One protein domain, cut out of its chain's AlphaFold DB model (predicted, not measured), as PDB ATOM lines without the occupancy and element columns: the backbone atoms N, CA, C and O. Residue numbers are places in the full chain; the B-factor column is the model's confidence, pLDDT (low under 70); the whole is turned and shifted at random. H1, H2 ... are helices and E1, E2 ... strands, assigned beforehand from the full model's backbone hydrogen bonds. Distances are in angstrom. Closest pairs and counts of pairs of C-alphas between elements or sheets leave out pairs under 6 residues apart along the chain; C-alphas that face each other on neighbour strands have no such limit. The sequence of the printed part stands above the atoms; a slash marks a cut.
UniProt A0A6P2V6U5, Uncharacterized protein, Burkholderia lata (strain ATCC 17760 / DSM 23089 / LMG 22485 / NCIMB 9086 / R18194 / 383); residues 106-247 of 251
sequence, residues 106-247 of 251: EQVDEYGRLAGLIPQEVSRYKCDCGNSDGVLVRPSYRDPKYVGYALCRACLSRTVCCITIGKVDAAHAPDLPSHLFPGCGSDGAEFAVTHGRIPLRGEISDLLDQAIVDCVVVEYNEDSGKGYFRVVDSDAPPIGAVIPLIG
ATOM      1  N   GLU A 106     -21.380 -21.375 147.408       56.06
ATOM      2  CA  GLU A 106     -20.557 -21.521 148.619       56.06
ATOM      3  C   GLU A 106     -21.097 -20.712 149.799       56.06
ATOM      4  O   GLU A 106     -21.100 -21.207 150.921       56.06
ATOM      5  N   GLN A 107     -21.611 -19.502 149.553       54.22
ATOM      6  CA  GLN A 107     -22.210 -18.686 150.611       54.22
ATOM      7  C   GLN A 107     -23.461 -19.365 151.168       54.22
ATOM      8  O   GLN A 107     -23.638 -19.434 152.377       54.22
ATOM      9  N   VAL A 108     -24.311 -19.915 150.297       54.69
ATOM     10  CA  VAL A 108     -25.531 -20.640 150.691       54.69
ATOM     11  C   VAL A 108     -25.201 -21.886 151.518       54.69
ATOM     12  O   VAL A 108     -25.889 -22.173 152.496       54.69
ATOM     13  N   ASP A 109     -24.131 -22.593 151.162       54.41
ATOM     14  CA  ASP A 109     -23.684 -23.799 151.861       54.41
ATOM     15  C   ASP A 109     -23.031 -23.490 153.224       54.41
ATOM     16  O   ASP A 109     -23.264 -24.195 154.207       54.41
ATOM     17  N   GLU A 110     -22.277 -22.391 153.325       60.69
ATOM     18  CA  GLU A 110     -21.763 -21.868 154.599       60.69
ATOM     19  C   GLU A 110     -22.914 -21.432 155.523       60.69
ATOM     20  O   GLU A 110     -22.922 -21.788 156.702       60.69
ATOM     21  N   TYR A 111     -23.943 -20.759 154.987       57.59
ATOM     22  CA  TYR A 111     -25.149 -20.397 155.743       57.59
ATOM     23  C   TYR A 111     -25.921 -21.619 156.239       57.59
ATOM     24  O   TYR A 111     -26.341 -21.649 157.398       57.59
ATOM     25  N   GLY A 112     -26.085 -22.635 155.389       56.06
ATOM     26  CA  GLY A 112     -26.717 -23.891 155.776       56.06
ATOM     27  C   GLY A 112     -25.947 -24.606 156.888       56.06
ATOM     28  O   GLY A 112     -26.535 -25.060 157.871       56.06
ATOM     29  N   ARG A 113     -24.612 -24.628 156.797       60.19
ATOM     30  CA  ARG A 113     -23.743 -25.217 157.826       60.19
ATOM     31  C   ARG A 113     -23.773 -24.460 159.153       60.19
ATOM     32  O   ARG A 113     -23.875 -25.105 160.192       60.19
ATOM     33  N   LEU A 114     -23.714 -23.127 159.137       54.31
ATOM     34  CA  LEU A 114     -23.732 -22.301 160.354       54.31
ATOM     35  C   LEU A 114     -25.072 -22.383 161.094       54.31
ATOM     36  O   LEU A 114     -25.099 -22.408 162.321       54.31
ATOM     37  N   ALA A 115     -26.180 -22.459 160.356       50.31
ATOM     38  CA  ALA A 115     -27.504 -22.611 160.947       50.31
ATOM     39  C   ALA A 115     -27.860 -24.072 161.287       50.31
ATOM     40  O   ALA A 115     -28.866 -24.308 161.950       50.31
ATOM     41  N   GLY A 116     -27.079 -25.056 160.822       49.81
ATOM     42  CA  GLY A 116     -27.457 -26.473 160.884       49.81
ATOM     43  C   GLY A 116     -28.727 -26.792 160.080       49.81
ATOM     44  O   GLY A 116     -29.410 -27.774 160.360       49.81
ATOM     45  N   LEU A 117     -29.069 -25.949 159.102       50.47
ATOM     46  CA  LEU A 117     -30.297 -26.019 158.315       50.47
ATOM     47  C   LEU A 117     -29.956 -26.322 156.857       50.47
ATOM     48  O   LEU A 117     -29.021 -25.760 156.299       50.47
ATOM     49  N   ILE A 118     -30.746 -27.174 156.202       45.97
ATOM     50  CA  ILE A 118     -30.656 -27.357 154.748       45.97
ATOM     51  C   ILE A 118     -31.415 -26.187 154.099       45.97
ATOM     52  O   ILE A 118     -32.637 -26.116 154.258       45.97
ATOM     53  N   PRO A 119     -30.746 -25.262 153.387       48.44
ATOM     54  CA  PRO A 119     -31.423 -24.134 152.759       48.44
ATOM     55  C   PRO A 119     -32.318 -24.649 151.624       48.44
ATOM     56  O   PRO A 119     -31.823 -25.171 150.630       48.44
ATOM     57  N   GLN A 120     -33.642 -24.533 151.773       45.84
ATOM     58  CA  GLN A 120     -34.581 -24.993 150.738       45.84
ATOM     59  C   GLN A 120     -34.896 -23.928 149.680       45.84
ATOM     60  O   GLN A 120     -35.138 -24.277 148.530       45.84
ATOM     61  N   GLU A 121     -34.847 -22.638 150.026       51.28
ATOM     62  CA  GLU A 121     -35.068 -21.532 149.086       51.28
ATOM     63  C   GLU A 121     -34.247 -20.307 149.490       51.28
ATOM     64  O   GLU A 121     -34.418 -19.773 150.584       51.28
ATOM     65  N   VAL A 122     -33.398 -19.823 148.581       51.03
ATOM     66  CA  VAL A 122     -32.665 -18.564 148.748       51.03
ATOM     67  C   VAL A 122     -33.485 -17.456 148.107       51.03
ATOM     68  O   VAL A 122     -33.616 -17.388 146.887       51.03
ATOM     69  N   SER A 123     -34.051 -16.576 148.922       56.59
ATOM     70  CA  SER A 123     -34.650 -15.324 148.450       56.59
ATOM     71  C   SER A 123     -33.884 -14.141 149.039       56.59
ATOM     72  O   SER A 123     -33.359 -14.236 150.150       56.59
ATOM     73  N   ARG A 124     -33.759 -13.050 148.270       56.75
ATOM     74  CA  ARG A 124     -33.125 -11.808 148.736       56.75
ATOM     75  C   ARG A 124     -34.100 -11.034 149.614       56.75
ATOM     76  O   ARG A 124     -35.261 -10.875 149.244       56.75
ATOM     77  N   TYR A 125     -33.599 -10.522 150.733       57.75
ATOM     78  CA  TYR A 125     -34.352  -9.673 151.656       57.75
ATOM     79  C   TYR A 125     -33.546  -8.428 151.995       57.75
ATOM     80  O   TYR A 125     -32.316  -8.475 152.088       57.75
ATOM     81  N   LYS A 126     -34.257  -7.317 152.200       56.94
ATOM     82  CA  LYS A 126     -33.666  -6.078 152.685       56.94
ATOM     83  C   LYS A 126     -33.559  -6.179 154.205       56.94
ATOM     84  O   LYS A 126     -34.560  -6.333 154.897       56.94
ATOM     85  N   CYS A 127     -32.331  -6.173 154.704       59.62
ATOM     86  CA  CYS A 127     -32.059  -6.183 156.133       59.62
ATOM     87  C   CYS A 127     -32.233  -4.780 156.718       59.62
ATOM     88  O   CYS A 127     -31.736  -3.813 156.135       59.62
ATOM     89  N   ASP A 128     -32.841  -4.671 157.902       59.09
ATOM     90  CA  ASP A 128     -32.984  -3.387 158.612       59.09
ATOM     91  C   ASP A 128     -31.641  -2.856 159.142       59.09
ATOM     92  O   ASP A 128     -31.500  -1.689 159.495       59.09
ATOM     93  N   CYS A 129     -30.598  -3.685 159.099       61.47
ATOM     94  CA  CYS A 129     -29.218  -3.313 159.384       61.47
ATOM     95  C   CYS A 129     -28.567  -2.388 158.331       61.47
ATOM     96  O   CYS A 129     -27.386  -2.066 158.460       61.47
ATOM     97  N   GLY A 130     -29.291  -1.992 157.277       59.03
ATOM     98  CA  GLY A 130     -28.838  -1.013 156.280       59.03
ATOM     99  C   GLY A 130     -27.953  -1.563 155.153       59.03
ATOM    100  O   GLY A 130     -27.616  -0.812 154.243       59.03
ATOM    101  N   ASN A 131     -27.617  -2.860 155.165       57.00
ATOM    102  CA  ASN A 131     -26.866  -3.536 154.098       57.00
ATOM    103  C   ASN A 131     -27.771  -4.499 153.309       57.00
ATOM    104  O   ASN A 131     -28.520  -5.284 153.887       57.00
ATOM    105  N   SER A 132     -27.714  -4.419 151.977       52.94
ATOM    106  CA  SER A 132     -28.808  -4.809 151.074       52.94
ATOM    107  C   SER A 132     -28.871  -6.270 150.617       52.94
ATOM    108  O   SER A 132     -29.773  -6.590 149.851       52.94
ATOM    109  N   ASP A 133     -28.000  -7.170 151.077       58.56
ATOM    110  CA  ASP A 133     -28.001  -8.561 150.596       58.56
ATOM    111  C   ASP A 133     -28.076  -9.570 151.752       58.56
ATOM    112  O   ASP A 133     -27.066 -10.026 152.296       58.56
ATOM    113  N   GLY A 134     -29.311  -9.889 152.157       53.44
ATOM    114  CA  GLY A 134     -29.628 -10.977 153.083       53.44
ATOM    115  C   GLY A 134     -29.900 -12.309 152.389       53.44
ATOM    116  O   GLY A 134     -30.534 -12.327 151.334       53.44
ATOM    117  N   VAL A 135     -29.461 -13.418 152.998       53.00
ATOM    118  CA  VAL A 135     -29.871 -14.776 152.610       53.00
ATOM    119  C   VAL A 135     -30.921 -15.252 153.607       53.00
ATOM    120  O   VAL A 135     -30.667 -15.314 154.809       53.00
ATOM    121  N   LEU A 136     -32.120 -15.569 153.114       51.81
ATOM    122  CA  LEU A 136     -33.139 -16.233 153.920       51.81
ATOM    123  C   LEU A 136     -32.871 -17.725 153.975       51.81
ATOM    124  O   LEU A 136     -32.832 -18.390 152.944       51.81
ATOM    125  N   VAL A 137     -32.731 -18.242 155.191       50.38
ATOM    126  CA  VAL A 137     -32.738 -19.677 155.443       50.38
ATOM    127  C   VAL A 137     -34.097 -20.003 156.050       50.38
ATOM    128  O   VAL A 137     -34.366 -19.673 157.202       50.38
ATOM    129  N   ARG A 138     -34.995 -20.616 155.267       46.19
ATOM    130  CA  ARG A 138     -36.241 -21.176 155.813       46.19
ATOM    131  C   ARG A 138     -35.911 -22.464 156.579       46.19
ATOM    132  O   ARG A 138     -35.436 -23.404 155.941       46.19
ATOM    133  N   PRO A 139     -36.172 -22.563 157.895       43.47
ATOM    134  CA  PRO A 139     -36.234 -23.839 158.566       43.47
ATOM    135  C   PRO A 139     -37.401 -24.619 157.962       43.47
ATOM    136  O   PRO A 139     -38.401 -24.048 157.518       43.47
ATOM    137  N   SER A 140     -37.261 -25.940 157.930       40.66
ATOM    138  CA  SER A 140     -38.266 -26.865 157.404       40.66
ATOM    139  C   SER A 140     -39.444 -27.012 158.380       40.66
ATOM    140  O   SER A 140     -39.759 -28.108 158.832       40.66
ATOM    141  N   TYR A 141     -40.071 -25.901 158.771       46.28
ATOM    142  CA  TYR A 141     -41.231 -25.912 159.653       46.28
ATOM    143  C   TYR A 141     -42.500 -25.577 158.866       46.28
ATOM    144  O   TYR A 141     -42.519 -24.655 158.053       46.28
ATOM    145  N   ARG A 142     -43.556 -26.378 159.067       43.66
ATOM    146  CA  ARG A 142     -44.844 -26.252 158.355       43.66
ATOM    147  C   ARG A 142     -45.765 -25.181 158.936       43.66
ATOM    148  O   ARG A 142     -46.791 -24.907 158.321       43.66
ATOM    149  N   ASP A 143     -45.439 -24.615 160.095       44.91
ATOM    150  CA  ASP A 143     -46.258 -23.561 160.686       44.91
ATOM    151  C   ASP A 143     -45.895 -22.200 160.065       44.91
ATOM    152  O   ASP A 143     -44.759 -21.744 160.226       44.91
ATOM    153  N   PRO A 144     -46.827 -21.541 159.354       46.59
ATOM    154  CA  PRO A 144     -46.580 -20.259 158.699       46.59
ATOM    155  C   PRO A 144     -46.228 -19.127 159.673       46.59
ATOM    156  O   PRO A 144     -45.735 -18.095 159.218       46.59
ATOM    157  N   LYS A 145     -46.451 -19.298 160.986       45.12
ATOM    158  CA  LYS A 145     -46.094 -18.296 161.999       45.12
ATOM    159  C   LYS A 145     -44.590 -18.157 162.222       45.12
ATOM    160  O   LYS A 145     -44.143 -17.082 162.601       45.12
ATOM    161  N   TYR A 146     -43.808 -19.201 161.946       46.19
ATOM    162  CA  TYR A 146     -42.361 -19.187 162.165       46.19
ATOM    163  C   TYR A 146     -41.636 -19.156 160.829       46.19
ATOM    164  O   TYR A 146     -41.203 -20.167 160.273       46.19
ATOM    165  N   VAL A 147     -41.533 -17.943 160.292       51.44
ATOM    166  CA  VAL A 147     -40.713 -17.667 159.119       51.44
ATOM    167  C   VAL A 147     -39.257 -17.820 159.532       51.44
ATOM    168  O   VAL A 147     -38.817 -17.263 160.533       51.44
ATOM    169  N   GLY A 148     -38.494 -18.571 158.746       51.16
ATOM    170  CA  GLY A 148     -37.060 -18.659 158.956       51.16
ATOM    171  C   GLY A 148     -36.370 -17.326 159.058       51.16
ATOM    172  O   GLY A 148     -36.676 -16.399 158.308       51.16
ATOM    173  N   TYR A 149     -35.408 -17.252 159.964       55.31
ATOM    174  CA  TYR A 149     -34.586 -16.070 160.102       55.31
ATOM    175  C   TYR A 149     -33.694 -15.953 158.858       55.31
ATOM    176  O   TYR A 149     -32.791 -16.758 158.631       55.31
ATOM    177  N   ALA A 150     -33.959 -14.944 158.025       59.41
ATOM    178  CA  ALA A 150     -32.944 -14.429 157.118       59.41
ATOM    179  C   ALA A 150     -31.958 -13.613 157.925       59.41
ATOM    180  O   ALA A 150     -32.343 -12.644 158.577       59.41
ATOM    181  N   LEU A 151     -30.684 -13.954 157.809       64.38
ATOM    182  CA  LEU A 151     -29.625 -13.077 158.262       64.38
ATOM    183  C   LEU A 151     -28.799 -12.679 157.046       64.38
ATOM    184  O   LEU A 151     -28.411 -13.506 156.220       64.38
ATOM    185  N   CYS A 152     -28.517 -11.388 156.920       70.88
ATOM    186  CA  CYS A 152     -27.496 -10.943 155.988       70.88
ATOM    187  C   CYS A 152     -26.104 -11.172 156.563       70.88
ATOM    188  O   CYS A 152     -25.927 -11.339 157.771       70.88
ATOM    189  N   ARG A 153     -25.095 -11.106 155.694       69.38
ATOM    190  CA  ARG A 153     -23.692 -11.289 156.079       69.38
ATOM    191  C   ARG A 153     -23.271 -10.391 157.250       69.38
ATOM    192  O   ARG A 153     -22.537 -10.836 158.123       69.38
ATOM    193  N   ALA A 154     -23.760  -9.149 157.283       73.56
ATOM    194  CA  ALA A 154     -23.468  -8.204 158.360       73.56
ATOM    195  C   ALA A 154     -24.138  -8.589 159.694       73.56
ATOM    196  O   ALA A 154     -23.558  -8.377 160.757       73.56
ATOM    197  N   CYS A 155     -25.337  -9.174 159.657       73.75
ATOM    198  CA  CYS A 155     -25.988  -9.719 160.848       73.75
ATOM    199  C   CYS A 155     -25.301 -11.000 161.326       73.75
ATOM    200  O   CYS A 155     -25.097 -11.156 162.527       73.75
ATOM    201  N   LEU A 156     -24.862 -11.872 160.410       76.75
ATOM    202  CA  LEU A 156     -24.062 -13.043 160.783       76.75
ATOM    203  C   LEU A 156     -22.758 -12.652 161.460       76.75
ATOM    204  O   LEU A 156     -22.436 -13.207 162.502       76.75
ATOM    205  N   SER A 157     -22.032 -11.665 160.930       78.94
ATOM    206  CA  SER A 157     -20.772 -11.232 161.544       78.94
ATOM    207  C   SER A 157     -20.950 -10.632 162.944       78.94
ATOM    208  O   SER A 157     -19.975 -10.485 163.670       78.94
ATOM    209  N   ARG A 158     -22.181 -10.253 163.313       84.81
ATOM    210  CA  ARG A 158     -22.551  -9.751 164.646       84.81
ATOM    211  C   ARG A 158     -23.240 -10.806 165.513       84.81
ATOM    212  O   ARG A 158     -23.557 -10.529 166.668       84.81
ATOM    213  N   THR A 159     -23.505 -11.989 164.967       88.31
ATOM    214  CA  THR A 159     -24.118 -13.083 165.717       88.31
ATOM    215  C   THR A 159     -23.098 -13.592 166.725       88.31
ATOM    216  O   THR A 159     -22.020 -14.053 166.359       88.31
ATOM    217  N   VAL A 160     -23.428 -13.469 168.007       93.69
ATOM    218  CA  VAL A 160     -22.585 -13.938 169.112       93.69
ATOM    219  C   VAL A 160     -22.721 -15.449 169.249       93.69
ATOM    220  O   VAL A 160     -21.723 -16.162 169.381       93.69
ATOM    221  N   CYS A 161     -23.963 -15.928 169.215       94.81
ATOM    222  CA  CYS A 161     -24.294 -17.341 169.278       94.81
ATOM    223  C   CYS A 161     -25.667 -17.619 168.657       94.81
ATOM    224  O   CYS A 161     -26.439 -16.698 168.395       94.81
ATOM    225  N   CYS A 162     -25.968 -18.894 168.435       94.31
ATOM    226  CA  CYS A 162     -27.307 -19.366 168.101       94.31
ATOM    227  C   CYS A 162     -27.807 -20.253 169.233       94.31
ATOM    228  O   CYS A 162     -27.067 -21.118 169.714       94.31
ATOM    229  N   ILE A 163     -29.068 -20.077 169.616       96.38
ATOM    230  CA  ILE A 163     -29.749 -20.993 170.527       96.38
ATOM    231  C   ILE A 163     -30.727 -21.873 169.759       96.38
ATOM    232  O   ILE A 163     -31.294 -21.454 168.756       96.38
ATOM    233  N   THR A 164     -30.935 -23.094 170.234       96.00
ATOM    234  CA  THR A 164     -31.992 -23.987 169.753       96.00
ATOM    235  C   THR A 164     -32.971 -24.257 170.878       96.00
ATOM    236  O   THR A 164     -32.552 -24.603 171.985       96.00
ATOM    237  N   ILE A 165     -34.263 -24.120 170.596       96.69
ATOM    238  CA  ILE A 165     -35.319 -24.442 171.554       96.69
ATOM    239  C   ILE A 165     -35.486 -25.958 171.634       96.69
ATOM    240  O   ILE A 165     -35.843 -26.608 170.651       96.69
ATOM    241  N   GLY A 166     -35.213 -26.525 172.806       94.19
ATOM    242  CA  GLY A 166     -35.315 -27.965 173.051       94.19
ATOM    243  C   GLY A 166     -36.696 -28.392 173.538       94.19
ATOM    244  O   GLY A 166     -37.170 -29.471 173.190       94.19
ATOM    245  N   LYS A 167     -37.351 -27.536 174.325       95.88
ATOM    246  CA  LYS A 167     -38.657 -27.807 174.928       95.88
ATOM    247  C   LYS A 167     -39.412 -26.499 175.120       95.88
ATOM    248  O   LYS A 167     -38.798 -25.488 175.446       95.88
ATOM    249  N   VAL A 168     -40.728 -26.540 174.945       94.38
ATOM    250  CA  VAL A 168     -41.632 -25.424 175.240       94.38
ATOM    251  C   VAL A 168     -42.605 -25.875 176.317       94.38
ATOM    252  O   VAL A 168     -43.291 -26.883 176.154       94.38
ATOM    253  N   ASP A 169     -42.651 -25.122 177.408       92.06
ATOM    254  CA  ASP A 169     -43.634 -25.242 178.473       92.06
ATOM    255  C   ASP A 169     -44.695 -24.163 178.248       92.06
ATOM    256  O   ASP A 169     -44.653 -23.077 178.831       92.06
ATOM    257  N   ALA A 170     -45.624 -24.469 177.339       83.75
ATOM    258  CA  ALA A 170     -46.756 -23.601 177.056       83.75
ATOM    259  C   ALA A 170     -47.631 -23.477 178.308       83.75
ATOM    260  O   ALA A 170     -47.894 -24.469 179.001       83.75
ATOM    261  N   ALA A 171     -48.096 -22.268 178.608       71.88
ATOM    262  CA  ALA A 171     -48.973 -22.056 179.745       71.88
ATOM    263  C   ALA A 171     -50.281 -22.841 179.546       71.88
ATOM    264  O   ALA A 171     -51.142 -22.473 178.747       71.88
ATOM    265  N   HIS A 172     -50.463 -23.931 180.300       62.38
ATOM    266  CA  HIS A 172     -51.746 -24.624 180.366       62.38
ATOM    267  C   HIS A 172     -52.762 -23.713 181.055       62.38
ATOM    268  O   HIS A 172     -52.810 -23.612 182.279       62.38
ATOM    269  N   ALA A 173     -53.571 -23.035 180.249       58.31
ATOM    270  CA  ALA A 173     -54.505 -22.023 180.711       58.31
ATOM    271  C   ALA A 173     -55.963 -22.299 180.286       58.31
ATOM    272  O   ALA A 173     -56.645 -21.343 179.926       58.31
ATOM    273  N   PRO A 174     -56.490 -23.546 180.333       57.66
ATOM    274  CA  PRO A 174     -57.853 -23.829 179.861       57.66
ATOM    275  C   PRO A 174     -58.926 -23.009 180.599       57.66
ATOM    276  O   PRO A 174     -59.962 -22.705 180.018       57.66
ATOM    277  N   ASP A 175     -58.643 -22.593 181.837       59.78
ATOM    278  CA  ASP A 175     -59.586 -21.870 182.699       59.78
ATOM    279  C   ASP A 175     -59.232 -20.382 182.893       59.78
ATOM    280  O   ASP A 175     -59.969 -19.644 183.548       59.78
ATOM    281  N   LEU A 176     -58.100 -19.914 182.355       59.53
ATOM    282  CA  LEU A 176     -57.673 -18.515 182.477       59.53
ATOM    283  C   LEU A 176     -58.109 -17.727 181.238       59.53
ATOM    284  O   LEU A 176     -58.026 -18.269 180.141       59.53
ATOM    285  N   PRO A 177     -58.500 -16.442 181.356       62.28
ATOM    286  CA  PRO A 177     -58.940 -15.635 180.213       62.28
ATOM    287  C   PRO A 177     -57.947 -15.593 179.044       62.28
ATOM    288  O   PRO A 177     -58.354 -15.343 177.916       62.28
ATOM    289  N   SER A 178     -56.663 -15.867 179.288       60.34
ATOM    290  CA  SER A 178     -55.628 -15.956 178.258       60.34
ATOM    291  C   SER A 178     -55.888 -17.034 177.197       60.34
ATOM    292  O   SER A 178     -55.416 -16.869 176.080       60.34
ATOM    293  N   HIS A 179     -56.699 -18.074 177.449       65.00
ATOM    294  CA  HIS A 179     -57.099 -18.994 176.368       65.00
ATOM    295  C   HIS A 179     -58.019 -18.348 175.324       65.00
ATOM    296  O   HIS A 179     -58.123 -18.850 174.208       65.00
ATOM    297  N   LEU A 180     -58.703 -17.254 175.680       64.62
ATOM    298  CA  LEU A 180     -59.557 -16.497 174.760       64.62
ATOM    299  C   LEU A 180     -58.753 -15.495 173.921       64.62
ATOM    300  O   LEU A 180     -59.262 -15.004 172.916       64.62
ATOM    301  N   PHE A 181     -57.510 -15.204 174.316       66.94
ATOM    302  CA  PHE A 181     -56.642 -14.221 173.676       66.94
ATOM    303  C   PHE A 181     -55.260 -14.843 173.423       66.94
ATOM    304  O   PHE A 181     -54.395 -14.788 174.300       66.94
ATOM    305  N   PRO A 182     -55.042 -15.453 172.239       61.47
ATOM    306  CA  PRO A 182     -53.727 -15.950 171.838       61.47
ATOM    307  C   PRO A 182     -52.656 -14.870 172.041       61.47
ATOM    308  O   PRO A 182     -52.874 -13.721 171.658       61.47
ATOM    309  N   GLY A 183     -51.534 -15.229 172.668       59.62
ATOM    310  CA  GLY A 183     -50.486 -14.283 173.055       59.62
ATOM    311  C   GLY A 183     -50.654 -13.646 174.439       59.62
ATOM    312  O   GLY A 183     -49.765 -12.939 174.865       59.62
ATOM    313  N   CYS A 184     -51.720 -13.897 175.205       66.31
ATOM    314  CA  CYS A 184     -51.810 -13.437 176.607       66.31
ATOM    315  C   CYS A 184     -51.272 -14.467 177.624       66.31
ATOM    316  O   CYS A 184     -51.597 -14.408 178.814       66.31
ATOM    317  N   GLY A 185     -50.524 -15.467 177.153       69.94
ATOM    318  CA  GLY A 185     -49.887 -16.492 177.975       69.94
ATOM    319  C   GLY A 185     -48.536 -16.043 178.532       69.94
ATOM    320  O   GLY A 185     -47.964 -15.045 178.108       69.94
ATOM    321  N   SER A 186     -48.024 -16.788 179.512       84.38
ATOM    322  CA  SER A 186     -46.613 -16.707 179.898       84.38
ATOM    323  C   SER A 186     -45.962 -18.048 179.623       84.38
ATOM    324  O   SER A 186     -45.887 -18.901 180.514       84.38
ATOM    325  N   ASP A 187     -45.554 -18.244 178.378       91.38
ATOM    326  CA  ASP A 187     -44.863 -19.456 177.977       91.38
ATOM    327  C   ASP A 187     -43.428 -19.447 178.496       91.38
ATOM    328  O   ASP A 187     -42.823 -18.402 178.753       91.38
ATOM    329  N   GLY A 188     -42.853 -20.632 178.648       94.94
ATOM    330  CA  GLY A 188     -41.415 -20.752 178.803       94.94
ATOM    331  C   GLY A 188     -40.815 -21.765 177.857       94.94
ATOM    332  O   GLY A 188     -41.511 -22.589 177.265       94.94
ATOM    333  N   ALA A 189     -39.504 -21.681 177.696       96.81
ATOM    334  CA  ALA A 189     -38.774 -22.561 176.810       96.81
ATOM    335  C   ALA A 189     -37.394 -22.895 177.368       96.81
ATOM    336  O   ALA A 189     -36.654 -22.017 177.820       96.81
ATOM    337  N   GLU A 190     -37.047 -24.177 177.281       98.12
ATOM    338  CA  GLU A 190     -35.677 -24.643 177.441       98.12
ATOM    339  C   GLU A 190     -34.921 -24.411 176.136       98.12
ATOM    340  O   GLU A 190     -35.391 -24.759 175.047       98.12
ATOM    341  N   PHE A 191     -33.712 -23.878 176.250       98.25
ATOM    342  CA  PHE A 191     -32.834 -23.638 175.120       98.25
ATOM    343  C   PHE A 191     -31.425 -24.161 175.386       98.25
ATOM    344  O   PHE A 191     -30.992 -24.321 176.530       98.25
ATOM    345  N   ALA A 192     -30.695 -24.402 174.304       98.31
ATOM    346  CA  ALA A 192     -29.271 -24.694 174.337       98.31
ATOM    347  C   ALA A 192     -28.541 -23.845 173.300       98.31
ATOM    348  O   ALA A 192     -29.001 -23.730 172.165       98.31
ATOM    349  N   VAL A 193     -27.392 -23.283 173.668       97.19
ATOM    350  CA  VAL A 193     -26.459 -22.678 172.715       97.19
ATOM    351  C   VAL A 193     -25.897 -23.788 171.824       97.19
ATOM    352  O   VAL A 193     -25.230 -24.701 172.305       97.19
ATOM    353  N   THR A 194     -26.188 -23.733 170.525       95.44
ATOM    354  CA  THR A 194     -25.759 -24.746 169.545       95.44
ATOM    355  C   THR A 194     -24.674 -24.250 168.601       95.44
ATOM    356  O   THR A 194     -24.010 -25.061 167.955       95.44
ATOM    357  N   HIS A 195     -24.463 -22.936 168.526       92.62
ATOM    358  CA  HIS A 195     -23.426 -22.343 167.691       92.62
ATOM    359  C   HIS A 195     -22.848 -21.074 168.323       92.62
ATOM    360  O   HIS A 195     -23.564 -20.354 169.011       92.62
ATOM    361  N   GLY A 196     -21.580 -20.765 168.039       93.19
ATOM    362  CA  GLY A 196     -20.884 -19.585 168.570       93.19
ATOM    363  C   GLY A 196     -20.322 -19.778 169.982       93.19
ATOM    364  O   GLY A 196     -20.143 -20.905 170.444       93.19
ATOM    365  N   ARG A 197     -19.990 -18.670 170.659       95.81
ATOM    366  CA  ARG A 197     -19.471 -18.720 172.038       95.81
ATOM    367  C   ARG A 197     -20.618 -18.897 173.026       95.81
ATOM    368  O   ARG A 197     -21.664 -18.288 172.838       95.81
ATOM    369  N   ILE A 198     -20.399 -19.649 174.101       97.62
ATOM    370  CA  ILE A 198     -21.339 -19.702 175.226       97.62
ATOM    371  C   ILE A 198     -21.233 -18.364 175.988       97.62
ATOM    372  O   ILE A 198     -20.148 -18.063 176.493       97.62
ATOM    373  N   PRO A 199     -22.283 -17.518 176.023       96.94
ATOM    374  CA  PRO A 199     -22.218 -16.230 176.719       96.94
ATOM    375  C   PRO A 199     -22.290 -16.405 178.238       96.94
ATOM    376  O   PRO A 199     -22.762 -17.437 178.721       96.94
ATOM    377  N   LEU A 200     -21.888 -15.378 178.989       97.62
ATOM    378  CA  LEU A 200     -22.154 -15.301 180.430       97.62
ATOM    379  C   LEU A 200     -23.649 -15.057 180.695       97.62
ATOM    380  O   LEU A 200     -24.381 -14.595 179.818       97.62
ATOM    381  N   ARG A 201     -24.116 -15.306 181.921       97.25
ATOM    382  CA  ARG A 201     -25.532 -15.182 182.301       97.25
ATOM    383  C   ARG A 201     -26.106 -13.783 182.070       97.25
ATOM    384  O   ARG A 201     -27.257 -13.663 181.662       97.25
ATOM    385  N   GLY A 202     -25.331 -12.736 182.345       96.44
ATOM    386  CA  GLY A 202     -25.749 -11.360 182.055       96.44
ATOM    387  C   GLY A 202     -25.906 -11.133 180.551       96.44
ATOM    388  O   GLY A 202     -26.958 -10.706 180.094       96.44
ATOM    389  N   GLU A 203     -24.897 -11.542 179.778       96.56
ATOM    390  CA  GLU A 203     -24.886 -11.381 178.322       96.56
ATOM    391  C   GLU A 203     -26.033 -12.138 177.642       96.56
ATOM    392  O   GLU A 203     -26.695 -11.583 176.771       96.56
ATOM    393  N   ILE A 204     -26.301 -13.393 178.028       97.62
ATOM    394  CA  ILE A 204     -27.400 -14.166 177.428       97.62
ATOM    395  C   ILE A 204     -28.764 -13.554 177.761       97.62
ATOM    396  O   ILE A 204     -29.667 -13.613 176.933       97.62
ATOM    397  N   SER A 205     -28.909 -12.939 178.940       97.00
ATOM    398  CA  SER A 205     -30.132 -12.227 179.311       97.00
ATOM    399  C   SER A 205     -30.368 -11.034 178.391       97.00
ATOM    400  O   SER A 205     -31.454 -10.918 177.832       97.00
ATOM    401  N   ASP A 206     -29.347 -10.203 178.177       95.75
ATOM    402  CA  ASP A 206     -29.445  -9.021 177.312       95.75
ATOM    403  C   ASP A 206     -29.676  -9.403 175.843       95.75
ATOM    404  O   ASP A 206     -30.429  -8.747 175.123       95.75
ATOM    405  N   LEU A 207     -29.019 -10.472 175.387       95.88
ATOM    406  CA  LEU A 207     -29.168 -10.994 174.031       95.88
ATOM    407  C   LEU A 207     -30.572 -11.562 173.784       95.88
ATOM    408  O   LEU A 207     -31.126 -11.362 172.703       95.88
ATOM    409  N   LEU A 208     -31.143 -12.275 174.760       95.75
ATOM    410  CA  LEU A 208     -32.488 -12.837 174.646       95.75
ATOM    411  C   LEU A 208     -33.576 -11.770 174.731       95.75
ATOM    412  O   LEU A 208     -34.509 -11.843 173.944       95.75
ATOM    413  N   ASP A 209     -33.433 -10.772 175.604       93.94
ATOM    414  CA  ASP A 209     -34.358  -9.630 175.696       93.94
ATOM    415  C   ASP A 209     -34.426  -8.839 174.374       93.94
ATOM    416  O   ASP A 209     -35.488  -8.401 173.936       93.94
ATOM    417  N   GLN A 210     -33.297  -8.728 173.665       91.38
ATOM    418  CA  GLN A 210     -33.249  -8.101 172.339       91.38
ATOM    419  C   GLN A 210     -33.860  -8.969 171.233       91.38
ATOM    420  O   GLN A 210     -34.425  -8.438 170.276       91.38
ATOM    421  N   ALA A 211     -33.699 -10.291 171.316       91.88
ATOM    422  CA  ALA A 211     -34.154 -11.217 170.279       91.88
ATOM    423  C   ALA A 211     -35.629 -11.618 170.433       91.88
ATOM    424  O   ALA A 211     -36.299 -11.898 169.437       91.88
ATOM    425  N   ILE A 212     -36.126 -11.676 171.667       92.88
ATOM    426  CA  ILE A 212     -37.462 -12.138 172.027       92.88
ATOM    427  C   ILE A 212     -38.066 -11.088 172.957       92.88
ATOM    428  O   ILE A 212     -37.609 -10.897 174.080       92.88
ATOM    429  N   VAL A 213     -39.106 -10.411 172.471       89.31
ATOM    430  CA  VAL A 213     -39.798  -9.351 173.213       89.31
ATOM    431  C   VAL A 213     -40.339  -9.898 174.536       89.31
ATOM    432  O   VAL A 213     -40.910 -10.988 174.558       89.31
ATOM    433  N   ASP A 214     -40.148  -9.140 175.618       91.31
ATOM    434  CA  ASP A 214     -40.615  -9.466 176.973       91.31
ATOM    435  C   ASP A 214     -40.088 -10.810 177.518       91.31
ATOM    436  O   ASP A 214     -40.726 -11.489 178.331       91.31
ATOM    437  N   CYS A 215     -38.886 -11.196 177.083       94.81
ATOM    438  CA  CYS A 215     -38.203 -12.401 177.529       94.81
ATOM    439  C   CYS A 215     -37.394 -12.172 178.815       94.81
ATOM    440  O   CYS A 215     -36.611 -11.236 178.938       94.81
ATOM    441  N   VAL A 216     -37.511 -13.099 179.767       96.25
ATOM    442  CA  VAL A 216     -36.739 -13.105 181.013       96.25
ATOM    443  C   VAL A 216     -36.064 -14.458 181.204       96.25
ATOM    444  O   VAL A 216     -36.728 -15.492 181.315       96.25
ATOM    445  N   VAL A 217     -34.735 -14.452 181.314       97.75
ATOM    446  CA  VAL A 217     -33.955 -15.653 181.648       97.75
ATOM    447  C   VAL A 217     -34.188 -16.030 183.107       97.75
ATOM    448  O   VAL A 217     -33.925 -15.247 184.020       97.75
ATOM    449  N   VAL A 218     -34.653 -17.255 183.339       97.75
ATOM    450  CA  VAL A 218     -34.898 -17.786 184.687       97.75
ATOM    451  C   VAL A 218     -33.681 -18.574 185.156       97.75
ATOM    452  O   VAL A 218     -33.118 -18.292 186.217       97.75
ATOM    453  N   GLU A 219     -33.226 -19.509 184.325       98.25
ATOM    454  CA  GLU A 219     -32.123 -20.419 184.622       98.25
ATOM    455  C   GLU A 219     -31.146 -20.449 183.454       98.25
ATOM    456  O   GLU A 219     -31.545 -20.412 182.293       98.25
ATOM    457  N   TYR A 220     -29.854 -20.507 183.759       98.56
ATOM    458  CA  TYR A 220     -28.817 -20.633 182.747       98.56
ATOM    459  C   TYR A 220     -27.549 -21.215 183.363       98.56
ATOM    460  O   TYR A 220     -27.114 -20.779 184.429       98.56
ATOM    461  N   ASN A 221     -26.976 -22.203 182.687       98.38
ATOM    462  CA  ASN A 221     -25.734 -22.859 183.054       98.38
ATOM    463  C   ASN A 221     -24.642 -22.442 182.054       98.38
ATOM    464  O   ASN A 221     -24.672 -22.850 180.893       98.38
ATOM    465  N   GLU A 222     -23.682 -21.646 182.531       98.19
ATOM    466  CA  GLU A 222     -22.601 -21.062 181.719       98.19
ATOM    467  C   GLU A 222     -21.601 -22.101 181.188       98.19
ATOM    468  O   GLU A 222     -20.971 -21.861 180.166       98.19
ATOM    469  N   ASP A 223     -21.489 -23.271 181.822       97.94
ATOM    470  CA  ASP A 223     -20.575 -24.327 181.369       97.94
ATOM    471  C   ASP A 223     -21.139 -25.089 180.162       97.94
ATOM    472  O   ASP A 223     -20.408 -25.519 179.271       97.94
ATOM    473  N   SER A 224     -22.459 -25.284 180.139       97.88
ATOM    474  CA  SER A 224     -23.149 -26.089 179.120       97.88
ATOM    475  C   SER A 224     -23.875 -25.266 178.060       97.88
ATOM    476  O   SER A 224     -24.289 -25.824 177.044       97.88
ATOM    477  N   GLY A 225     -24.087 -23.969 178.304       97.88
ATOM    478  CA  GLY A 225     -24.891 -23.099 177.447       97.88
ATOM    479  C   GLY A 225     -26.377 -23.463 177.419       97.88
ATOM    480  O   GLY A 225     -27.081 -23.078 176.487       97.88
ATOM    481  N   LYS A 226     -26.865 -24.232 178.399       98.62
ATOM    482  CA  LYS A 226     -28.282 -24.599 178.520       98.62
ATOM    483  C   LYS A 226     -28.992 -23.679 179.496       98.62
ATOM    484  O   LYS A 226     -28.428 -23.314 180.527       98.62
ATOM    485  N   GLY A 227     -30.240 -23.347 179.206       98.31
ATOM    486  CA  GLY A 227     -31.040 -22.509 180.084       98.31
ATOM    487  C   GLY A 227     -32.532 -22.619 179.835       98.31
ATOM    488  O   GLY A 227     -32.993 -23.393 178.999       98.31
ATOM    489  N   TYR A 228     -33.269 -21.811 180.584       98.38
ATOM    490  CA  TYR A 228     -34.708 -21.662 180.496       98.38
ATOM    491  C   TYR A 228     -35.071 -20.181 180.597       98.38
ATOM    492  O   TYR A 228     -34.603 -19.477 181.501       98.38
ATOM    493  N   PHE A 229     -35.931 -19.714 179.698       97.69
ATOM    494  CA  PHE A 229     -36.516 -18.377 179.760       97.69
ATOM    495  C   PHE A 229     -38.042 -18.440 179.796       97.69
ATOM    496  O   PHE A 229     -38.649 -19.451 179.440       97.69
ATOM    497  N   ARG A 230     -38.659 -17.345 180.242       95.94
ATOM    498  CA  ARG A 230     -40.095 -17.096 180.107       95.94
ATOM    499  C   ARG A 230     -40.327 -15.899 179.214       95.94
ATOM    500  O   ARG A 230     -39.587 -14.927 179.311       95.94
ATOM    501  N   VAL A 231     -41.373 -15.970 178.415       93.44
ATOM    502  CA  VAL A 231     -41.898 -14.835 177.667       93.44
ATOM    503  C   VAL A 231     -43.159 -14.375 178.385       93.44
ATOM    504  O   VAL A 231     -43.988 -15.202 178.764       93.44
ATOM    505  N   VAL A 232     -43.268 -13.082 178.672       89.25
ATOM    506  CA  VAL A 232     -44.452 -12.504 179.319       89.25
ATOM    507  C   VAL A 232     -45.368 -11.936 178.247       89.25
ATOM    508  O   VAL A 232     -44.890 -11.261 177.346       89.25
ATOM    509  N   ASP A 233     -46.669 -12.204 178.361       85.25
ATOM    510  CA  ASP A 233     -47.694 -11.725 177.427       85.25
ATOM    511  C   ASP A 233     -47.334 -12.006 175.955       85.25
ATOM    512  O   ASP A 233     -47.566 -11.179 175.069       85.25
ATOM    513  N   SER A 234     -46.734 -13.177 175.702       85.12
ATOM    514  CA  SER A 234     -46.419 -13.673 174.365       85.12
ATOM    515  C   SER A 234     -46.089 -15.175 174.396       85.12
ATOM    516  O   SER A 234     -45.894 -15.776 175.459       85.12
ATOM    517  N   ASP A 235     -46.056 -15.784 173.212       88.56
ATOM    518  CA  ASP A 235     -45.801 -17.209 173.017       88.56
ATOM    519  C   ASP A 235     -44.289 -17.470 172.897       88.56
ATOM    520  O   ASP A 235     -43.549 -16.721 172.244       88.56
ATOM    521  N   ALA A 236     -43.812 -18.568 173.484       91.69
ATOM    522  CA  ALA A 236     -42.415 -18.953 173.321       91.69
ATOM    523  C   ALA A 236     -42.160 -19.476 171.892       91.69
ATOM    524  O   ALA A 236     -43.046 -20.058 171.261       91.69
ATOM    525  N   PRO A 237     -40.940 -19.313 171.347       92.50
ATOM    526  CA  PRO A 237     -40.590 -19.911 170.063       92.50
ATOM    527  C   PRO A 237     -40.702 -21.449 170.120       92.50
ATOM    528  O   PRO A 237     -40.452 -22.038 171.169       92.50
ATOM    529  N   PRO A 238     -41.060 -22.125 169.016       91.25
ATOM    530  CA  PRO A 238     -41.444 -23.526 169.018       91.25
ATOM    531  C   PRO A 238     -40.217 -24.421 169.163       91.25
ATOM    532  O   PRO A 238     -39.089 -24.029 168.857       91.25
ATOM    533  N   ILE A 239     -40.450 -25.671 169.561       93.12
ATOM    534  CA  ILE A 239     -39.402 -26.694 169.631       93.12
ATOM    535  C   ILE A 239     -38.706 -26.825 168.268       93.12
ATOM    536  O   ILE A 239     -39.353 -26.944 167.229       93.12
ATOM    537  N   GLY A 240     -37.374 -26.815 168.283       90.06
ATOM    538  CA  GLY A 240     -36.527 -26.873 167.093       90.06
ATOM    539  C   GLY A 240     -36.252 -25.517 166.438       90.06
ATOM    540  O   GLY A 240     -35.453 -25.466 165.504       90.06
ATOM    541  N   ALA A 241     -36.855 -24.421 166.912       88.50
ATOM    542  CA  ALA A 241     -36.494 -23.087 166.446       88.50
ATOM    543  C   ALA A 241     -35.024 -22.786 166.768       88.50
ATOM    544  O   ALA A 241     -34.576 -22.991 167.898       88.50
ATOM    545  N   VAL A 242     -34.293 -22.280 165.771       90.69
ATOM    546  CA  VAL A 242     -32.904 -21.826 165.908       90.69
ATOM    547  C   VAL A 242     -32.893 -20.309 165.859       90.69
ATOM    548  O   VAL A 242     -33.203 -19.736 164.819       90.69
ATOM    549  N   ILE A 243     -32.543 -19.662 166.967       91.88
ATOM    550  CA  ILE A 243     -32.632 -18.210 167.122       91.88
ATOM    551  C   ILE A 243     -31.217 -17.629 167.181       91.88
ATOM    552  O   ILE A 243     -30.460 -17.956 168.102       91.88
ATOM    553  N   PRO A 244     -30.836 -16.782 166.214       92.06
ATOM    554  CA  PRO A 244     -29.555 -16.097 166.238       92.06
ATOM    555  C   PRO A 244     -29.585 -14.944 167.244       92.06
ATOM    556  O   PRO A 244     -30.455 -14.076 167.190       92.06
ATOM    557  N   LEU A 245     -28.603 -14.914 168.137       93.62
ATOM    558  CA  LEU A 245     -28.445 -13.875 169.146       93.62
ATOM    559  C   LEU A 245     -27.354 -12.900 168.708       93.62
ATOM    560  O   LEU A 245     -26.175 -13.251 168.611       93.62
ATOM    561  N   ILE A 246     -27.762 -11.669 168.407       91.31
ATOM    562  CA  ILE A 246     -26.906 -10.644 167.808       91.31
ATOM    563  C   ILE A 246     -26.401  -9.715 168.907       91.31
ATOM    564  O   ILE A 246     -27.188  -9.127 169.640       91.31
ATOM    565  N   GLY A 247     -25.081  -9.577 169.011       87.94
ATOM    566  CA  GLY A 247     -24.467  -8.649 169.953       87.94
ATOM    567  C   GLY A 247     -24.657  -7.205 169.507       87.94
ATOM    568  O   GLY A 247     -24.685  -6.910 168.305       87.94
TER     569      GLY A 247
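This is residues 106 to 247 of the 251 residues of an uncharacterized protein of Burkholderia lata (strain ATCC 17760 / DSM 23089 / LMG 22485 / NCIMB 9086 / R18194 / 383) (UniProt A0A6P2V6U5). A strongly twisted, five-stranded antiparallel sheet, E5 E6 E4 E3 E7, curls round one helix, H4, and these make the core. At one end of the long axis lies a loose part with H1, the small hairpin E1 and E2, and the short H2; at the other end a loop with the short H3 reaches away from the sheet. The printed part has 142 residues with four named helices and seven named strands, in the order H1 E1 E2 H2 E3 H3 E4 H4 E5 E6 E7, and its class is mixed, helices and strands. The whole is compact, with a radius of gyration of the C-alphas of 15.7 A and spans of 51 by 34 by 26 A.

Find C-alpha 106 at (-20.557, -21.521, 148.619); from there H1 runs 14.2 A to residue 115. Next come strands E1, residues 134 to 136, and E2, residues 150 to 152, then H2, residues 153 to 156. E3, residues 159 to 169, is 26.3 A long and bends by 63 degrees at residue 166. After H3, residues 177 to 180, E4 covers residues 188 to 196 in 23.0 A. H4 starts at C-alpha 201, (-25.532, -15.182, 182.301), and runs 15.3 A to residue 211. E5, residues 215 to 221, is 17.2 A long, E6, residues 226 to 231, 16.8 A, and E7, residues 242 to 246, ends at C-alpha 246, (-26.906, -10.644, 167.808).

Look first at the edge strand E5, which forms a hairpin with E6: N 216 and O 230 are 2.8 A apart. E6 neighbours E4, with N 191 and O 227 at 2.9 A; E4 neighbours E3, with N 164 and O 192 at 2.8 A; E3 neighbours the edge strand E7, with N 243 and O 163 at 2.8 A. E4, H4 and E5 form a split strand-helix-strand unit, two strands running the same way with E6 between them, and its crossover is right-handed. H4 is on one face of this sheet, two layers; its closest C-alphas to E5 are those of Asp 209 and Cys 215, 5.1 A, and to E7 those of Leu 207 and Leu 245, 5.7 A. H1 only grazes the sheet with residues 114 to 115, and H2 only grazes it with residues 153 to 156. In the hairpin of E1 and E2, N 151 and O 135 are 3.3 A apart; H3 is not on the five-stranded sheet. Every O i to N i+4 pair is within hydrogen-bond range in H1 and H4; H2 and H3 are too short for such a pair.

The C-alphas of Glu 106 and Asp 175 are the two farthest apart, 51.8 A. The printed part has no cut; the links H1 to E1 and E1 to E2 are long. The mean pLDDT of the printed part is 76.6, and it is under 70 at residues 106 to 151, 153 and 172 to 185 of this model.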